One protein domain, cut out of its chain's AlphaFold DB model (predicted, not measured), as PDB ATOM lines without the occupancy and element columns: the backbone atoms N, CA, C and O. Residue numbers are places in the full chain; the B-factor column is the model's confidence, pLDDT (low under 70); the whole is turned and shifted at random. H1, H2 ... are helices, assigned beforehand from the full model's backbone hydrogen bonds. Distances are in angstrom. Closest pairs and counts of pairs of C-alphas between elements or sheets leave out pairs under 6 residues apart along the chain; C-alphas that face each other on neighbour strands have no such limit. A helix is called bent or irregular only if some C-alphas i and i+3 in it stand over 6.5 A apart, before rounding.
ATOM      1  N   VAL A   4      58.751 -17.885 419.074       86.88
ATOM      2  CA  VAL A   4      58.534 -18.160 417.649       86.88
ATOM      3  C   VAL A   4      58.356 -16.848 416.887       86.88
ATOM      4  O   VAL A   4      59.062 -16.620 415.907       86.88
ATOM      5  N   ASN A   5      57.504 -15.942 417.378       86.81
ATOM      6  CA  ASN A   5      57.297 -14.632 416.749       86.81
ATOM      7  C   ASN A   5      58.592 -13.808 416.706       86.81
ATOM      8  O   ASN A   5      58.948 -13.316 415.641       86.81
ATOM      9  N   LYS A   6      59.348 -13.739 417.814       86.00
ATOM     10  CA  LYS A   6      60.647 -13.039 417.845       86.00
ATOM     11  C   LYS A   6      61.648 -13.610 416.828       86.00
ATOM     12  O   LYS A   6      62.363 -12.849 416.180       86.00
ATOM     13  N   ILE A   7      61.710 -14.938 416.675       87.69
ATOM     14  CA  ILE A   7      62.588 -15.597 415.691       87.69
ATOM     15  C   ILE A   7      62.168 -15.225 414.262       87.69
ATOM     16  O   ILE A   7      63.028 -14.937 413.428       87.69
ATOM     17  N   TYR A   8      60.865 -15.218 413.970       88.75
ATOM     18  CA  TYR A   8      60.358 -14.830 412.653       88.75
ATOM     19  C   TYR A   8      60.610 -13.354 412.339       88.75
ATOM     20  O   TYR A   8      61.062 -13.053 411.235       88.75
ATOM     21  N   GLU A   9      60.393 -12.455 413.299       89.50
ATOM     22  CA  GLU A   9      60.688 -11.025 413.149       89.50
ATOM     23  C   GLU A   9      62.179 -10.789 412.883       89.50
ATOM     24  O   GLU A   9      62.534 -10.057 411.958       89.50
ATOM     25  N   LEU A  10      63.065 -11.462 413.627       88.38
ATOM     26  CA  LEU A  10      64.507 -11.365 413.403       88.38
ATOM     27  C   LEU A  10      64.900 -11.894 412.017       88.38
ATOM     28  O   LEU A  10      65.676 -11.249 411.313       88.38
ATOM     29  N   ALA A  11      64.347 -13.032 411.593       89.00
ATOM     30  CA  ALA A  11      64.594 -13.575 410.259       89.00
ATOM     31  C   ALA A  11      64.113 -12.620 409.151       89.00
ATOM     32  O   ALA A  11      64.796 -12.439 408.143       89.00
ATOM     33  N   GLU A  12      62.964 -11.967 409.337       90.00
ATOM     34  CA  GLU A  12      62.464 -10.978 408.383       90.00
ATOM     35  C   GLU A  12      63.387  -9.753 408.298       90.00
ATOM     36  O   GLU A  12      63.725  -9.316 407.194       90.00
ATOM     37  N   GLN A  13      63.851  -9.244 409.443       90.31
ATOM     38  CA  GLN A  13      64.806  -8.133 409.502       90.31
ATOM     39  C   GLN A  13      66.125  -8.483 408.797       90.31
ATOM     40  O   GLN A  13      66.627  -7.678 408.011       90.31
ATOM     41  N   ILE A  14      66.648  -9.701 408.993       87.56
ATOM     42  CA  ILE A  14      67.848 -10.202 408.298       87.56
ATOM     43  C   ILE A  14      67.622 -10.245 406.783       87.56
ATOM     44  O   ILE A  14      68.441  -9.749 406.005       87.56
ATOM     45  N   ALA A  15      66.497 -10.813 406.343       88.62
ATOM     46  CA  ALA A  15      66.172 -10.906 404.926       88.62
ATOM     47  C   ALA A  15      66.011  -9.522 404.278       88.62
ATOM     48  O   ALA A  15      66.461  -9.313 403.146       88.62
ATOM     49  N   TYR A  16      65.396  -8.575 404.989       90.56
ATOM     50  CA  TYR A  16      65.240  -7.203 404.522       90.56
ATOM     51  C   TYR A  16      66.582  -6.468 404.455       90.56
ATOM     52  O   TYR A  16      66.874  -5.852 403.432       90.56
ATOM     53  N   TYR A  17      67.443  -6.620 405.463       89.25
ATOM     54  CA  TYR A  17      68.809  -6.091 405.444       89.25
ATOM     55  C   TYR A  17      69.595  -6.590 404.216       89.25
ATOM     56  O   TYR A  17      70.152  -5.790 403.462       89.25
ATOM     57  N   HIS A  18      69.557  -7.895 403.922       88.38
ATOM     58  CA  HIS A  18      70.204  -8.445 402.721       88.38
ATOM     59  C   HIS A  18      69.574  -7.961 401.407       88.38
ATOM     60  O   HIS A  18      70.263  -7.838 400.389       88.38
ATOM     61  N   LYS A  19      68.263  -7.691 401.402       90.75
ATOM     62  CA  LYS A  19      67.583  -7.087 400.250       90.75
ATOM     63  C   LYS A  19      68.091  -5.664 400.010       90.75
ATOM     64  O   LYS A  19      68.371  -5.332 398.862       90.75
ATOM     65  N   MET A  20      68.238  -4.861 401.063       93.25
ATOM     66  CA  MET A  20      68.721  -3.478 400.967       93.25
ATOM     67  C   MET A  20      70.192  -3.402 400.550       93.25
ATOM     68  O   MET A  20      70.526  -2.585 399.698       93.25
ATOM     69  N   LEU A  21      71.041  -4.329 401.018       91.00
ATOM     70  CA  LEU A  21      72.393  -4.507 400.470       91.00
ATOM     71  C   LEU A  21      72.357  -4.689 398.948       91.00
ATOM     72  O   LEU A  21      73.039  -4.002 398.204       91.00
ATOM     73  N   ASN A  22      71.533  -5.599 398.439       93.06
ATOM     74  CA  ASN A  22      71.498  -5.810 396.994       93.06
ATOM     75  C   ASN A  22      70.844  -4.639 396.232       93.06
ATOM     76  O   ASN A  22      71.204  -4.392 395.085       93.06
ATOM     77  N   HIS A  23      69.894  -3.935 396.850       94.19
ATOM     78  CA  HIS A  23      69.215  -2.783 396.257       94.19
ATOM     79  C   HIS A  23      70.167  -1.599 396.049       94.19
ATOM     80  O   HIS A  23      70.181  -1.012 394.970       94.19
ATOM     81  N   HIS A  24      71.009  -1.306 397.042       95.31
ATOM     82  CA  HIS A  24      71.954  -0.186 396.994       95.31
ATOM     83  C   HIS A  24      73.296  -0.527 396.345       95.31
ATOM     84  O   HIS A  24      74.145   0.347 396.202       95.31
ATOM     85  N   ALA A  25      73.508  -1.772 395.918       94.81
ATOM     86  CA  ALA A  25      74.787  -2.227 395.374       94.81
ATOM     87  C   ALA A  25      75.308  -1.369 394.204       94.81
ATOM     88  O   ALA A  25      76.514  -1.165 394.083       94.81
ATOM     89  N   ALA A  26      74.413  -0.827 393.371       94.38
ATOM     90  CA  ALA A  26      74.790   0.079 392.284       94.38
ATOM     91  C   ALA A  26      75.447   1.373 392.799       94.38
ATOM     92  O   ALA A  26      76.428   1.828 392.217       94.38
ATOM     93  N   TRP A  27      74.966   1.925 393.920       95.06
ATOM     94  CA  TRP A  27      75.571   3.096 394.559       95.06
ATOM     95  C   TRP A  27      76.973   2.799 395.074       95.06
ATOM     96  O   TRP A  27      77.882   3.600 394.854       95.06
ATOM     97  N   LEU A  28      77.172   1.636 395.703       96.00
ATOM     98  CA  LEU A  28      78.500   1.201 396.139       96.00
ATOM     99  C   LEU A  28      79.447   1.067 394.942       96.00
ATOM    100  O   LEU A  28      80.565   1.574 394.994       96.00
ATOM    101  N   LEU A  29      78.994   0.438 393.855       96.19
ATOM    102  CA  LEU A  29      79.804   0.240 392.654       96.19
ATOM    103  C   LEU A  29      80.210   1.573 392.007       96.19
ATOM    104  O   LEU A  29      81.394   1.800 391.777       96.19
ATOM    105  N   LEU A  30      79.253   2.475 391.766       96.19
ATOM    106  CA  LEU A  30      79.521   3.785 391.157       96.19
ATOM    107  C   LEU A  30      80.452   4.642 392.023       96.19
ATOM    108  O   LEU A  30      81.391   5.245 391.509       96.19
ATOM    109  N   SER A  31      80.235   4.648 393.338       95.56
ATOM    110  CA  SER A  31      81.089   5.390 394.271       95.56
ATOM    111  C   SER A  31      82.509   4.812 394.313       95.56
ATOM    112  O   SER A  31      83.482   5.558 394.380       95.56
ATOM    113  N   THR A  32      82.641   3.486 394.214       95.69
ATOM    114  CA  THR A  32      83.938   2.795 394.136       95.69
ATOM    115  C   THR A  32      84.704   3.195 392.874       95.69
ATOM    116  O   THR A  32      85.886   3.510 392.967       95.69
ATOM    117  N   ILE A  33      84.036   3.251 391.713       94.94
ATOM    118  CA  ILE A  33      84.640   3.712 390.448       94.94
ATOM    119  C   ILE A  33      85.114   5.167 390.572       94.94
ATOM    120  O   ILE A  33      86.234   5.486 390.176       94.94
ATOM    121  N   ALA A  34      84.290   6.039 391.159       94.38
ATOM    122  CA  ALA A  34      84.649   7.438 391.367       94.38
ATOM    123  C   ALA A  34      85.893   7.583 392.260       94.38
ATOM    124  O   ALA A  34      86.797   8.345 391.930       94.38
ATOM    125  N   VAL A  35      85.986   6.816 393.349       94.31
ATOM    126  CA  VAL A  35      87.173   6.844 394.218       94.31
ATOM    127  C   VAL A  35      88.406   6.270 393.549       94.31
ATOM    128  O   VAL A  35      89.482   6.842 393.699       94.31
ATOM    129  N   TRP A  36      88.263   5.194 392.780       93.19
ATOM    130  CA  TRP A  36      89.394   4.622 392.060       93.19
ATOM    131  C   TRP A  36      90.014   5.627 391.085       93.19
ATOM    132  O   TRP A  36      91.232   5.750 391.031       93.19
ATOM    133  N   SER A  37      89.187   6.439 390.416       91.75
ATOM    134  CA  SER A  37      89.667   7.498 389.512       91.75
ATOM    135  C   SER A  37      90.493   8.599 390.197       91.75
ATOM    136  O   SER A  37      91.210   9.338 389.527       91.75
ATOM    137  N   LEU A  38      90.418   8.713 391.530       88.94
ATOM    138  CA  LEU A  38      91.246   9.631 392.317       88.94
ATOM    139  C   LEU A  38      92.606   9.024 392.698       88.94
ATOM    140  O   LEU A  38      93.484   9.770 393.132       88.94
ATOM    141  N   GLY A  39      92.776   7.705 392.563       86.31
ATOM    142  CA  GLY A  39      93.922   6.951 393.075       86.31
ATOM    143  C   GLY A  39      95.268   7.432 392.547       86.31
ATOM    144  O   GLY A  39      96.188   7.616 393.338       86.31
ATOM    145  N   ASP A  40      95.350   7.727 391.249       84.81
ATOM    146  CA  ASP A  40      96.609   8.101 390.590       84.81
ATOM    147  C   ASP A  40      97.147   9.463 391.056       84.81
ATOM    148  O   ASP A  40      98.352   9.657 391.193       84.81
ATOM    149  N   ASN A  41      96.249  10.418 391.319       88.44
ATOM    150  CA  ASN A  41      96.621  11.797 391.652       88.44
ATOM    151  C   ASN A  41      96.611  12.060 393.165       88.44
ATOM    152  O   ASN A  41      97.345  12.915 393.668       88.44
ATOM    153  N   HIS A  42      95.742  11.361 393.896       90.12
ATOM    154  CA  HIS A  42      95.438  11.624 395.298       90.12
ATOM    155  C   HIS A  42      95.244  10.312 396.071       90.12
ATOM    156  O   HIS A  42      94.143  10.028 396.555       90.12
ATOM    157  N   PRO A  43      96.308   9.517 396.259       87.69
ATOM    158  CA  PRO A  43      96.170   8.154 396.759       87.69
ATOM    159  C   PRO A  43      95.737   8.100 398.233       87.69
ATOM    160  O   PRO A  43      94.888   7.291 398.604       87.69
ATOM    161  N   ILE A  44      96.229   9.011 399.085       90.31
ATOM    162  CA  ILE A  44      95.788   9.097 400.490       90.31
ATOM    163  C   ILE A  44      94.298   9.493 400.578       90.31
ATOM    164  O   ILE A  44      93.538   8.769 401.230       90.31
ATOM    165  N   PRO A  45      93.827  10.576 399.917       93.62
ATOM    166  CA  PRO A  45      92.396  10.874 399.843       93.62
ATOM    167  C   PRO A  45      91.548   9.735 399.272       93.62
ATOM    168  O   PRO A  45      90.459   9.491 399.790       93.62
ATOM    169  N   ALA A  46      92.037   9.012 398.260       93.56
ATOM    170  CA  ALA A  46      91.329   7.875 397.680       93.56
ATOM    171  C   ALA A  46      91.135   6.742 398.704       93.56
ATOM    172  O   ALA A  46      90.021   6.243 398.856       93.56
ATOM    173  N   ILE A  47      92.168   6.396 399.484       93.56
ATOM    174  CA  ILE A  47      92.060   5.396 400.562       93.56
ATOM    175  C   ILE A  47      91.028   5.832 401.610       93.56
ATOM    176  O   ILE A  47      90.160   5.047 402.001       93.56
ATOM    177  N   VAL A  48      91.080   7.092 402.052       94.38
ATOM    178  CA  VAL A  48      90.117   7.623 403.032       94.38
ATOM    179  C   VAL A  48      88.693   7.570 402.473       94.38
ATOM    180  O   VAL A  48      87.779   7.091 403.149       94.38
ATOM    181  N   ALA A  49      88.497   7.997 401.226       95.06
ATOM    182  CA  ALA A  49      87.199   7.964 400.563       95.06
ATOM    183  C   ALA A  49      86.675   6.528 400.383       95.06
ATOM    184  O   ALA A  49      85.487   6.284 400.600       95.06
ATOM    185  N   ALA A  50      87.547   5.560 400.079       94.25
ATOM    186  CA  ALA A  50      87.186   4.148 399.961       94.25
ATOM    187  C   ALA A  50      86.598   3.594 401.271       94.25
ATOM    188  O   ALA A  50      85.579   2.896 401.245       94.25
ATOM    189  N   ILE A  51      87.195   3.944 402.416       94.25
ATOM    190  CA  ILE A  51      86.697   3.558 403.746       94.25
ATOM    191  C   ILE A  51      85.355   4.245 404.037       94.25
ATOM    192  O   ILE A  51      84.403   3.597 404.482       94.25
ATOM    193  N   LEU A  52      85.259   5.550 403.760       95.56
ATOM    194  CA  LEU A  52      84.056   6.337 404.034       95.56
ATOM    195  C   LEU A  52      82.847   5.856 403.232       95.56
ATOM    196  O   LEU A  52      81.765   5.736 403.804       95.56
ATOM    197  N   ILE A  53      83.011   5.532 401.948       95.44
ATOM    198  CA  ILE A  53      81.910   5.034 401.110       95.44
ATOM    199  C   ILE A  53      81.317   3.756 401.696       95.44
ATOM    200  O   ILE A  53      80.095   3.643 401.767       95.44
ATOM    201  N   MET A  54      82.148   2.818 402.160       93.12
ATOM    202  CA  MET A  54      81.647   1.601 402.804       93.12
ATOM    203  C   MET A  54      80.879   1.929 404.093       93.12
ATOM    204  O   MET A  54      79.813   1.363 404.345       93.12
ATOM    205  N   GLY A  55      81.371   2.888 404.883       91.81
ATOM    206  CA  GLY A  55      80.668   3.390 406.065       91.81
ATOM    207  C   GLY A  55      79.292   3.978 405.733       91.81
ATOM    208  O   GLY A  55      78.285   3.555 406.302       91.81
ATOM    209  N   PHE A  56      79.226   4.906 404.775       93.62
ATOM    210  CA  PHE A  56      77.971   5.519 404.327       93.62
ATOM    211  C   PHE A  56      77.005   4.500 403.732       93.62
ATOM    212  O   PHE A  56      75.811   4.546 404.016       93.62
ATOM    213  N   TYR A  57      77.519   3.544 402.966       94.06
ATOM    214  CA  TYR A  57      76.731   2.465 402.396       94.06
ATOM    215  C   TYR A  57      76.011   1.647 403.477       94.06
ATOM    216  O   TYR A  57      74.799   1.441 403.400       94.06
ATOM    217  N   VAL A  58      76.728   1.257 404.538       90.38
ATOM    218  CA  VAL A  58      76.125   0.565 405.690       90.38
ATOM    219  C   VAL A  58      75.101   1.456 406.397       90.38
ATOM    220  O   VAL A  58      74.027   0.972 406.752       90.38
ATOM    221  N   VAL A  59      75.385   2.749 406.578       90.75
ATOM    222  CA  VAL A  59      74.447   3.694 407.213       90.75
ATOM    223  C   VAL A  59      73.141   3.813 406.426       90.75
ATOM    224  O   VAL A  59      72.075   3.741 407.034       90.75
ATOM    225  N   ILE A  60      73.202   3.938 405.098       92.31
ATOM    226  CA  ILE A  60      72.013   4.014 404.231       92.31
ATOM    227  C   ILE A  60      71.139   2.772 404.423       92.31
ATOM    228  O   ILE A  60      69.947   2.886 404.707       92.31
ATOM    229  N   ILE A  61      71.745   1.586 404.376       91.56
ATOM    230  CA  ILE A  61      71.025   0.325 404.575       91.56
ATOM    231  C   ILE A  61      70.391   0.273 405.964       91.56
ATOM    232  O   ILE A  61      69.228  -0.095 406.105       91.56
ATOM    233  N   MET A  62      71.138   0.644 407.004       88.75
ATOM    234  CA  MET A  62      70.618   0.639 408.369       88.75
ATOM    235  C   MET A  62      69.475   1.639 408.560       88.75
ATOM    236  O   MET A  62      68.549   1.349 409.320       88.75
ATOM    237  N   ASN A  63      69.505   2.775 407.863       91.25
ATOM    238  CA  ASN A  63      68.403   3.730 407.851       91.25
ATOM    239  C   ASN A  63      67.152   3.130 407.199       91.25
ATOM    240  O   ASN A  63      66.074   3.283 407.765       91.25
ATOM    241  N   ASP A  64      67.277   2.367 406.110       92.31
ATOM    242  CA  ASP A  64      66.131   1.668 405.511       92.31
ATOM    243  C   ASP A  64      65.535   0.616 406.449       92.31
ATOM    244  O   ASP A  64      64.311   0.478 406.553       92.31
ATOM    245  N   VAL A  65      66.386  -0.148 407.143       89.75
ATOM    246  CA  VAL A  65      65.919  -1.138 408.126       89.75
ATOM    247  C   VAL A  65      65.202  -0.430 409.280       89.75
ATOM    248  O   VAL A  65      64.102  -0.838 409.657       89.75
ATOM    249  N   LYS A  66      65.767   0.663 409.806       89.88
ATOM    250  CA  LYS A  66      65.128   1.481 410.849       89.88
ATOM    251  C   LYS A  66      63.803   2.078 410.381       89.88
ATOM    252  O   LYS A  66      62.828   2.004 411.119       89.88
ATOM    253  N   ALA A  67      63.740   2.602 409.159       91.56
ATOM    254  CA  ALA A  67      62.522   3.170 408.592       91.56
ATOM    255  C   ALA A  67      61.402   2.125 408.468       91.56
ATOM    256  O   ALA A  67      60.239   2.440 408.709       91.56
ATOM    257  N   LYS A  68      61.742   0.870 408.138       91.31
ATOM    258  CA  LYS A  68      60.752  -0.207 408.024       91.31
ATOM    259  C   LYS A  68      60.278  -0.746 409.378       91.31
ATOM    260  O   LYS A  68      59.095  -1.049 409.520       91.31
ATOM    261  N   TYR A  69      61.181  -0.931 410.342       88.19
ATOM    262  CA  TYR A  69      60.871  -1.659 411.582       88.19
ATOM    263  C   TYR A  69      60.689  -0.768 412.818       88.19
ATOM    264  O   TYR A  69      60.090  -1.231 413.788       88.19
ATOM    265  N   GLY A  70      61.146   0.488 412.792       86.75
ATOM    266  CA  GLY A  70      60.981   1.455 413.882       86.75
ATOM    267  C   GLY A  70      61.363   0.876 415.247       86.75
ATOM    268  O   GLY A  70      62.442   0.307 415.412       86.75
ATOM    269  N   ASP A  71      60.435   0.949 416.201       81.94
ATOM    270  CA  ASP A  71      60.616   0.454 417.573       81.94
ATOM    271  C   ASP A  71      60.667  -1.080 417.691       81.94
ATOM    272  O   ASP A  71      61.060  -1.614 418.727       81.94
ATOM    273  N   LYS A  72      60.293  -1.817 416.636       81.88
ATOM    274  CA  LYS A  72      60.358  -3.292 416.594       81.88
ATOM    275  C   LYS A  72      61.726  -3.811 416.148       81.88
ATOM    276  O   LYS A  72      61.900  -5.011 415.935       81.88
ATOM    277  N   LEU A  73      62.696  -2.924 415.946       80.62
ATOM    278  CA  LEU A  73      64.031  -3.280 415.491       80.62
ATOM    279  C   LEU A  73      64.777  -4.089 416.562       80.62
ATOM    280  O   LEU A  73      65.037  -3.608 417.661       80.62
ATOM    281  N   ILE A  74      65.152  -5.323 416.219       77.50
ATOM    282  CA  ILE A  74      65.862  -6.239 417.123       77.50
ATOM    283  C   ILE A  74      67.380  -6.086 416.943       77.50
ATOM    284  O   ILE A  74      68.141  -6.164 417.908       77.50
ATOM    285  N   ALA A  75      67.830  -5.859 415.705       76.38
ATOM    286  CA  ALA A  75      69.230  -5.613 415.373       76.38
ATOM    287  C   ALA A  75      69.386  -4.204 414.789       76.38
ATOM    288  O   ALA A  75      69.039  -3.954 413.636       76.38
ATOM    289  N   ASP A  76      69.923  -3.281 415.588       70.25
ATOM    290  CA  ASP A  76      70.083  -1.871 415.212       70.25
ATOM    291  C   ASP A  76      71.408  -1.554 414.504       70.25
ATOM    292  O   ASP A  76      71.660  -0.395 414.170       70.25
ATOM    293  N   GLY A  77      72.260  -2.567 414.297       61.03
ATOM    294  CA  GLY A  77      73.541  -2.481 413.585       61.03
ATOM    295  C   GLY A  77      74.647  -1.713 414.318       61.03
ATOM    296  O   GLY A  77      75.815  -1.885 413.985       61.03
ATOM    297  N   TRP A  78      74.302  -0.923 415.338       63.50
ATOM    298  CA  TRP A  78      75.217  -0.076 416.109       63.50
ATOM    299  C   TRP A  78      75.461  -0.635 417.515       63.50
ATOM    300  O   TRP A  78      76.599  -0.932 417.873       63.50
ATOM    301  N   LYS A  79      74.405  -0.837 418.312       66.25
ATOM    302  CA  LYS A  79      74.487  -1.394 419.677       66.25
ATOM    303  C   LYS A  79      74.338  -2.917 419.678       66.25
ATOM    304  O   LYS A  79      74.942  -3.621 420.508       66.25
ATOM    305  N   VAL A  80      73.536  -3.433 418.747       72.38
ATOM    306  CA  VAL A  80      73.207  -4.850 418.590       72.38
ATOM    307  C   VAL A  80      73.350  -5.248 417.122       72.38
ATOM    308  O   VAL A  80      72.485  -5.003 416.284       72.38
ATOM    309  N   SER A  81      74.462  -5.917 416.812       79.25
ATOM    310  CA  SER A  81      74.629  -6.590 415.525       79.25
ATOM    311  C   SER A  81      73.669  -7.776 415.408       79.25
ATOM    312  O   SER A  81      73.286  -8.371 416.415       79.25
ATOM    313  N   ILE A  82      73.346  -8.196 414.181       80.12
ATOM    314  CA  ILE A  82      72.512  -9.387 413.933       80.12
ATOM    315  C   ILE A  82      73.072 -10.618 414.678       80.12
ATOM    316  O   ILE A  82      72.327 -11.364 415.309       80.12
ATOM    317  N   LYS A  83      74.402 -10.805 414.679       82.12
ATOM    318  CA  LYS A  83      75.056 -11.896 415.427       82.12
ATOM    319  C   LYS A  83      74.797 -11.796 416.932       82.12
ATOM    320  O   LYS A  83      74.534 -12.810 417.579       82.12
ATOM    321  N   LYS A  84      74.861 -10.584 417.493       83.31
ATOM    322  CA  LYS A  84      74.587 -10.336 418.913       83.31
ATOM    323  C   LYS A  84      73.104 -10.544 419.240       83.31
ATOM    324  O   LYS A  84      72.820 -11.168 420.254       83.31
ATOM    325  N   ALA A  85      72.190 -10.125 418.363       83.44
ATOM    326  CA  ALA A  85      70.753 -10.375 418.497       83.44
ATOM    327  C   ALA A  85      70.430 -11.876 418.544       83.44
ATOM    328  O   ALA A  85      69.720 -12.321 419.442       83.44
ATOM    329  N   ILE A  86      71.017 -12.679 417.648       84.81
ATOM    330  CA  ILE A  86      70.858 -14.143 417.674       84.81
ATOM    331  C   ILE A  86      71.417 -14.739 418.963       84.81
ATOM    332  O   ILE A  86      70.783 -15.608 419.554       84.81
ATOM    333  N   LYS A  87      72.596 -14.286 419.413       87.38
ATOM    334  CA  LYS A  87      73.205 -14.782 420.655       87.38
ATOM    335  C   LYS A  87      72.318 -14.485 421.868       87.38
ATOM    336  O   LYS A  87      72.119 -15.377 422.679       87.38
ATOM    337  N   LEU A  88      71.765 -13.275 421.956       87.38
ATOM    338  CA  LEU A  88      70.830 -12.896 423.017       87.38
ATOM    339  C   LEU A  88      69.558 -13.748 422.975       87.38
ATOM    340  O   LEU A  88      69.181 -14.302 424.000       87.38
ATOM    341  N   LEU A  89      68.951 -13.936 421.794       85.94
ATOM    342  CA  LEU A  89      67.776 -14.807 421.656       85.94
ATOM    343  C   LEU A  89      68.084 -16.253 422.058       85.94
ATOM    344  O   LEU A  89      67.272 -16.889 422.723       85.94
ATOM    345  N   LYS A  90      69.261 -16.766 421.682       88.31
ATOM    346  CA  LYS A  90      69.723 -18.096 422.084       88.31
ATOM    347  C   LYS A  90      69.811 -18.199 423.606       88.31
ATOM    348  O   LYS A  90      69.265 -19.140 424.163       88.31
ATOM    349  N   THR A  91      70.447 -17.235 424.271       89.00
ATOM    350  CA  THR A  91      70.547 -17.204 425.737       89.00
ATOM    351  C   THR A  91      69.172 -17.116 426.402       89.00
ATOM    352  O   THR A  91      68.895 -17.907 427.294       89.00
ATOM    353  N   GLU A  92      68.270 -16.252 425.919       87.06
ATOM    354  CA  GLU A  92      66.909 -16.148 426.471       87.06
ATOM    355  C   GLU A  92      66.123 -17.465 426.361       87.06
ATOM    356  O   GLU A  92      65.392 -17.810 427.287       87.06
ATOM    357  N   ILE A  93      66.263 -18.199 425.249       87.06
ATOM    358  CA  ILE A  93      65.619 -19.510 425.059       87.06
ATOM    359  C   ILE A  93      66.209 -20.548 426.023       87.06
ATOM    360  O   ILE A  93      65.462 -21.342 426.582       87.06
ATOM    361  N   LEU A  94      67.532 -20.540 426.233       87.38
ATOM    362  CA  LEU A  94      68.193 -21.470 427.156       87.38
ATOM    363  C   LEU A  94      67.796 -21.231 428.622       87.38
ATOM    364  O   LEU A  94      67.753 -22.181 429.393       87.38
ATOM    365  N   GLU A  95      67.534 -19.982 429.006       87.00
ATOM    366  CA  GLU A  95      67.218 -19.612 430.392       87.00
ATOM    367  C   GLU A  95      65.729 -19.729 430.744       87.00
ATOM    368  O   GLU A  95      65.396 -19.879 431.917       87.00
ATOM    369  N   LYS A  96      64.822 -19.602 429.763       84.06
ATOM    370  CA  LYS A  96      63.383 -19.388 430.019       84.06
ATOM    371  C   LYS A  96      62.448 -20.464 429.459       84.06
ATOM    372  O   LYS A  96      61.238 -20.317 429.622       84.06
ATOM    373  N   CYS A  97      62.959 -21.496 428.785       81.62
ATOM    374  CA  CYS A  97      62.146 -22.578 428.222       81.62
ATOM    375  C   CYS A  97      62.515 -23.939 428.816       81.62
ATOM    376  O   CYS A  97      63.684 -24.214 429.066       81.62
ATOM    377  N   ASP A  98      61.515 -24.811 428.956       78.81
ATOM    378  CA  ASP A  98      61.717 -26.209 429.337       78.81
ATOM    379  C   ASP A  98      62.449 -26.996 428.240       78.81
ATOM    380  O   ASP A  98      62.264 -26.759 427.038       78.81
ATOM    381  N   ASN A  99      63.227 -28.002 428.658       74.69
ATOM    382  CA  ASN A  99      64.122 -28.799 427.807       74.69
ATOM    383  C   ASN A  99      63.467 -29.344 426.516       74.69
ATOM    384  O   ASN A  99      64.130 -29.446 425.485       74.69
ATOM    385  N   GLN A 100      62.171 -29.688 426.534       73.56
ATOM    386  CA  GLN A 100      61.470 -30.218 425.351       73.56
ATOM    387  C   GLN A 100      61.133 -29.152 424.290       73.56
ATOM    388  O   GLN A 100      61.112 -29.463 423.094       73.56
ATOM    389  N   GLU A 101      60.869 -27.906 424.689       79.69
ATOM    390  CA  GLU A 101      60.594 -26.797 423.759       79.69
ATOM    391  C   GLU A 101      61.872 -26.067 423.341       79.69
ATOM    392  O   GLU A 101      61.974 -25.576 422.213       79.69
ATOM    393  N   GLN A 102      62.872 -26.060 424.219       84.56
ATOM    394  CA  GLN A 102      64.166 -25.423 424.017       84.56
ATOM    395  C   GLN A 102      64.856 -25.914 422.738       84.56
ATOM    396  O   GLN A 102      65.214 -25.098 421.889       84.56
ATOM    397  N   GLN A 103      64.972 -27.233 422.540       85.25
ATOM    398  CA  GLN A 103      65.613 -27.800 421.347       85.25
ATOM    399  C   GLN A 103      64.894 -27.372 420.053       85.25
ATOM    400  O   GLN A 103      65.534 -26.952 419.092       85.25
ATOM    401  N   LYS A 104      63.551 -27.393 420.048       87.44
ATOM    402  CA  LYS A 104      62.737 -26.991 418.887       87.44
ATOM    403  C   LYS A 104      62.929 -25.515 418.535       87.44
ATOM    404  O   LYS A 104      63.006 -25.166 417.356       87.44
ATOM    405  N   LEU A 105      62.998 -24.644 419.541       86.69
ATOM    406  CA  LEU A 105      63.204 -23.206 419.347       86.69
ATOM    407  C   LEU A 105      64.632 -22.882 418.894       86.69
ATOM    408  O   LEU A 105      64.815 -22.002 418.050       86.69
ATOM    409  N   LEU A 106      65.632 -23.605 419.404       87.88
ATOM    410  CA  LEU A 106      67.023 -23.474 418.969       87.88
ATOM    411  C   LEU A 106      67.203 -23.905 417.511       87.88
ATOM    412  O   LEU A 106      67.778 -23.142 416.731       87.88
ATOM    413  N   ASP A 107      66.638 -25.050 417.121       87.81
ATOM    414  CA  ASP A 107      66.653 -25.517 415.730       87.81
ATOM    415  C   ASP A 107      65.953 -24.519 414.800       87.81
ATOM    416  O   ASP A 107      66.425 -24.232 413.695       87.81
ATOM    417  N   LEU A 108      64.832 -23.937 415.244       88.50
ATOM    418  CA  LEU A 108      64.122 -22.915 414.478       88.50
ATOM    419  C   LEU A 108      64.968 -21.645 414.308       88.50
ATOM    420  O   LEU A 108      65.053 -21.118 413.194       88.50
ATOM    421  N   LEU A 109      65.603 -21.165 415.382       87.69
ATOM    422  CA  LEU A 109      66.494 -20.002 415.363       87.69
ATOM    423  C   LEU A 109      67.676 -20.235 414.416       87.69
ATOM    424  O   LEU A 109      68.002 -19.367 413.599       87.69
ATOM    425  N   GLU A 110      68.291 -21.412 414.478       86.00
ATOM    426  CA  GLU A 110      69.400 -21.776 413.605       86.00
ATOM    427  C   GLU A 110      68.958 -21.829 412.139       86.00
ATOM    428  O   GLU A 110      69.530 -21.148 411.276       86.00
ATOM    429  N   LYS A 111      67.870 -22.551 411.862       86.12
ATOM    430  CA  LYS A 111      67.339 -22.711 410.508       86.12
ATOM    431  C   LYS A 111      66.880 -21.392 409.895       86.12
ATOM    432  O   LYS A 111      67.066 -21.213 408.694       86.12
ATOM    433  N   LYS A 112      66.269 -20.484 410.659       85.06
ATOM    434  CA  LYS A 112      65.697 -19.237 410.121       85.06
ATOM    435  C   LYS A 112      66.666 -18.060 410.134       85.06
ATOM    436  O   LYS A 112      66.612 -17.264 409.205       85.06
ATOM    437  N   CYS A 113      67.544 -17.953 411.129       81.88
ATOM    438  CA  CYS A 113      68.407 -16.780 411.289       81.88
ATOM    439  C   CYS A 113      69.873 -17.079 410.941       81.88
ATOM    440  O   CYS A 113      70.457 -16.375 410.115       81.88
ATOM    441  N   LEU A 114      70.472 -18.135 411.509       77.00
ATOM    442  CA  LEU A 114      71.898 -18.434 411.288       77.00
ATOM    443  C   LEU A 114      72.196 -18.813 409.836       77.00
ATOM    444  O   LEU A 114      73.149 -18.295 409.252       77.00
ATOM    445  N   THR A 115      71.365 -19.657 409.222       75.06
ATOM    446  CA  THR A 115      71.565 -20.026 407.810       75.06
ATOM    447  C   THR A 115      71.363 -18.845 406.857       75.06
ATOM    448  O   THR A 115      72.003 -18.797 405.806       75.06
ATOM    449  N   GLN A 116      70.510 -17.878 407.216       73.81
ATOM    450  CA  GLN A 116      70.260 -16.698 406.391       73.81
ATOM    451  C   GLN A 116      71.426 -15.712 406.427       73.81
ATOM    452  O   GLN A 116      71.759 -15.169 405.376       73.81
ATOM    453  N   ILE A 117      72.088 -15.528 407.579       69.75
ATOM    454  CA  ILE A 117      73.300 -14.688 407.687       69.75
ATOM    455  C   ILE A 117      74.401 -15.154 406.741       69.75
ATOM    456  O   ILE A 117      75.158 -14.336 406.231       69.75
ATOM    457  N   GLN A 118      74.515 -16.459 406.501       65.25
ATOM    458  CA  GLN A 118      75.605 -17.016 405.702       65.25
ATOM    459  C   GLN A 118      75.527 -16.657 404.208       65.25
ATOM    460  O   GLN A 118      76.346 -17.157 403.445       65.25
ATOM    461  N   PHE A 119      74.560 -15.835 403.766       64.56
ATOM    462  CA  PHE A 119      74.356 -15.491 402.352       64.56
ATOM    463  C   PHE A 119      74.396 -16.733 401.446       64.56
ATOM    464  O   PHE A 119      74.870 -16.665 400.313       64.56
ATOM    465  N   LYS A 120      73.881 -17.878 401.934       60.03
ATOM    466  CA  LYS A 120      73.975 -19.190 401.260       60.03
ATOM    467  C   LYS A 120      73.514 -19.161 399.803       60.03
ATOM    468  O   LYS A 120      73.912 -20.010 399.016       60.03
ATOM    469  N   ASN A 121      72.682 -18.186 399.440       65.50
ATOM    470  CA  ASN A 121      72.246 -17.965 398.076       65.50
ATOM    471  C   ASN A 121      72.996 -16.784 397.432       65.50
ATOM    472  O   ASN A 121      72.436 -15.695 397.274       65.50
ATOM    473  N   PHE A 122      74.263 -17.008 397.064       62.81
ATOM    474  CA  PHE A 122      75.142 -16.023 396.415       62.81
ATOM    475  C   PHE A 122      74.453 -15.321 395.231       62.81
ATOM    476  O   PHE A 122      74.457 -14.096 395.139       62.81
ATOM    477  N   PHE A 123      73.747 -16.087 394.390       68.31
ATOM    478  CA  PHE A 123      73.023 -15.576 393.220       68.31
ATOM    479  C   PHE A 123      71.912 -14.576 393.555       68.31
ATOM    480  O   PHE A 123      71.661 -13.655 392.775       68.31
ATOM    481  N   LYS A 124      71.259 -14.718 394.714       78.19
ATOM    482  CA  LYS A 124      70.187 -13.810 395.148       78.19
ATOM    483  C   LYS A 124      70.716 -12.416 395.501       78.19
ATOM    484  O   LYS A 124      69.990 -11.437 395.358       78.19
ATOM    485  N   HIS A 125      71.975 -12.332 395.928       82.88
ATOM    486  CA  HIS A 125      72.642 -11.092 396.336       82.88
ATOM    487  C   HIS A 125      73.834 -10.766 395.423       82.88
ATOM    488  O   HIS A 125      74.810 -10.151 395.849       82.88
ATOM    489  N   ARG A 126      73.761 -11.202 394.158       86.38
ATOM    490  CA  ARG A 126      74.865 -11.113 393.192       86.38
ATOM    491  C   ARG A 126      75.367  -9.687 392.966       86.38
ATOM    492  O   ARG A 126      76.564  -9.506 392.807       86.38
ATOM    493  N   LEU A 127      74.480  -8.684 392.964       90.44
ATOM    494  CA  LEU A 127      74.885  -7.297 392.713       90.44
ATOM    495  C   LEU A 127      75.721  -6.773 393.874       90.44
ATOM    496  O   LEU A 127      76.761  -6.165 393.648       90.44
ATOM    497  N   PHE A 128      75.302  -7.076 395.106       92.31
ATOM    498  CA  PHE A 128      76.094  -6.762 396.288       92.31
ATOM    499  C   PHE A 128      77.469  -7.432 396.225       92.31
ATOM    500  O   PHE A 128      78.468  -6.757 396.441       92.31
ATOM    501  N   TRP A 129      77.537  -8.720 395.877       90.75
ATOM    502  CA  TRP A 129      78.818  -9.421 395.771       90.75
ATOM    503  C   TRP A 129      79.739  -8.827 394.707       90.75
ATOM    504  O   TRP A 129      80.918  -8.638 394.985       90.75
ATOM    505  N   ILE A 130      79.212  -8.481 393.529       92.75
ATOM    506  CA  ILE A 130      79.989  -7.818 392.472       92.75
ATOM    507  C   ILE A 130      80.543  -6.481 392.978       92.75
ATOM    508  O   ILE A 130      81.745  -6.245 392.883       92.75
ATOM    509  N   ALA A 131      79.693  -5.634 393.568       94.75
ATOM    510  CA  ALA A 131      80.108  -4.334 394.095       94.75
ATOM    511  C   ALA A 131      81.126  -4.464 395.240       94.75
ATOM    512  O   ALA A 131      82.103  -3.722 395.288       94.75
ATOM    513  N   TYR A 132      80.926  -5.431 396.137       93.75
ATOM    514  CA  TYR A 132      81.815  -5.682 397.266       93.75
ATOM    515  C   TYR A 132      83.185  -6.199 396.818       93.75
ATOM    516  O   TYR A 132      84.202  -5.689 397.276       93.75
ATOM    517  N   ILE A 133      83.228  -7.172 395.902       94.50
ATOM    518  CA  ILE A 133      84.487  -7.695 395.349       94.50
ATOM    519  C   ILE A 133      85.250  -6.578 394.638       94.50
ATOM    520  O   ILE A 133      86.452  -6.440 394.850       94.50
ATOM    521  N   PHE A 134      84.553  -5.758 393.847       95.56
ATOM    522  CA  PHE A 134      85.171  -4.630 393.159       95.56
ATOM    523  C   PHE A 134      85.747  -3.605 394.146       95.56
ATOM    524  O   PHE A 134      86.884  -3.173 393.979       95.56
ATOM    525  N   TRP A 135      85.017  -3.282 395.217       96.75
ATOM    526  CA  TRP A 135      85.510  -2.407 396.282       96.75
ATOM    527  C   TRP A 135      86.737  -2.975 397.007       96.75
ATOM    528  O   TRP A 135      87.700  -2.244 397.219       96.75
ATOM    529  N   VAL A 136      86.738  -4.269 397.353       95.62
ATOM    530  CA  VAL A 136      87.896  -4.914 398.001       95.62
ATOM    531  C   VAL A 136      89.113  -4.882 397.083       95.62
ATOM    532  O   VAL A 136      90.203  -4.540 397.533       95.62
ATOM    533  N   TRP A 137      88.933  -5.233 395.809       95.38
ATOM    534  CA  TRP A 137      90.014  -5.209 394.828       95.38
ATOM    535  C   TRP A 137      90.586  -3.799 394.656       95.38
ATOM    536  O   TRP A 137      91.793  -3.625 394.777       95.38
ATOM    537  N   MET A 138      89.721  -2.798 394.482       94.94
ATOM    538  CA  MET A 138      90.109  -1.389 394.380       94.94
ATOM    539  C   MET A 138      90.863  -0.904 395.624       94.94
ATOM    540  O   MET A 138      91.891  -0.245 395.512       94.94
ATOM    541  N   LEU A 139      90.401  -1.265 396.825       93.69
ATOM    542  CA  LEU A 139      91.087  -0.892 398.061       93.69
ATOM    543  C   LEU A 139      92.476  -1.539 398.162       93.69
ATOM    544  O   LEU A 139      93.419  -0.890 398.607       93.69
ATOM    545  N   LEU A 140      92.615  -2.806 397.759       92.44
ATOM    546  CA  LEU A 140      93.914  -3.482 397.718       92.44
ATOM    547  C   LEU A 140      94.853  -2.832 396.700       92.44
ATOM    548  O   LEU A 140      96.019  -2.623 397.018       92.44
ATOM    549  N   ASP A 141      94.341  -2.485 395.521       90.88
ATOM    550  CA  ASP A 141      95.078  -1.777 394.473       90.88
ATOM    551  C   ASP A 141      95.637  -0.443 394.996       90.88
ATOM    552  O   ASP A 141      96.850  -0.228 394.974       90.88
ATOM    553  N   LEU A 142      94.789   0.381 395.626       89.12
ATOM    554  CA  LEU A 142      95.201   1.638 396.267       89.12
ATOM    555  C   LEU A 142      96.239   1.449 397.382       89.12
ATOM    556  O   LEU A 142      97.076   2.322 397.598       89.12
ATOM    557  N   LEU A 143      96.187   0.342 398.127       88.06
ATOM    558  CA  LEU A 143      97.140   0.067 399.208       88.06
ATOM    559  C   LEU A 143      98.485  -0.464 398.696       88.06
ATOM    560  O   LEU A 143      99.503  -0.253 399.354       88.06
ATOM    561  N   ILE A 144      98.496  -1.167 397.561       84.56
ATOM    562  CA  ILE A 144      99.705  -1.757 396.971       84.56
ATOM    563  C   ILE A 144     100.464  -0.729 396.126       84.56
ATOM    564  O   ILE A 144     101.687  -0.686 396.212       84.56
ATOM    565  N   LEU A 145      99.759   0.099 395.346       64.31
ATOM    566  CA  LEU A 145     100.355   1.126 394.476       64.31
ATOM    567  C   LEU A 145     100.923   2.327 395.240       64.31
ATOM    568  O   LEU A 145     101.771   3.042 394.723       64.31
ATOM    569  N   ASN A 146     100.476   2.551 396.474       56.84
ATOM    570  CA  ASN A 146     100.926   3.661 397.316       56.84
ATOM    571  C   ASN A 146     102.162   3.291 398.167       56.84
ATOM    572  O   ASN A 146     102.342   3.810 399.274       56.84
ATOM    573  N   ARG A 147     102.967   2.343 397.671       52.91
ATOM    574  CA  ARG A 147     104.190   1.805 398.273       52.91
ATOM    575  C   ARG A 147     105.368   2.048 397.341       52.91
ATOM    576  O   ARG A 147     106.442   2.397 397.874       52.91
TER     577      ARG A 147
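AT A GLANCE: This is residues 4 to 147 of the 147 residues of an uncharacterized protein of Neisseria sp. HMSC064D07 (UniProt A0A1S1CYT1). A rod of helices is built along the long, bent H1. At one end H1b, H2 and H5 make a three-helix bundle; at the other the H3-H4 hairpin packs on H1a through H4. The printed part has 144 residues and five named helices, H1 to H5 in order, all helix. It is loose, radius of gyration of the C-alphas 18.7 A, spanning 64 by 27 by 26 A.

IN THESE COORDINATES: By its hydrogen bonds H1, residues 4 to 36, was assigned as one helix, but it is bent: C-alphas 23 and 26 are 7.4 A apart. H1a, residues 4 to 23, begins at (58.534, -18.160, 417.649); H1b is 26 to 36. H2, 43 to 72, 42.5 A long, and H5, 122 to 145, 30.6 A, ending at (100.355, 1.126, 394.476), are irregular: C-alphas 68 and 71 are 9.6 A apart, 124 and 127 8.4 A. H3 is 82 to 96, H4 99 to 117.

HOW THE PARTS SIT: H1a touches H4, closest C-alphas Ala 11 and Cys 113, 5.1 A. H1b touches H5, Leu 29 and Ala 131, 4.8 A, at a shallow tilt of 11 degrees. H1b and H2 form a hairpin. H3 and H5 are apart. Every O i to N i+4 pair is within hydrogen-bond range in H1a, H1b and H3; H2 has 23 of 26, H4 11 of 15, H5 18 of 20.

THE WHOLE: The printed part has no cut and no long link. Residues 77 to 79, 117 to 123 and 145 to 147 have pLDDT under 70.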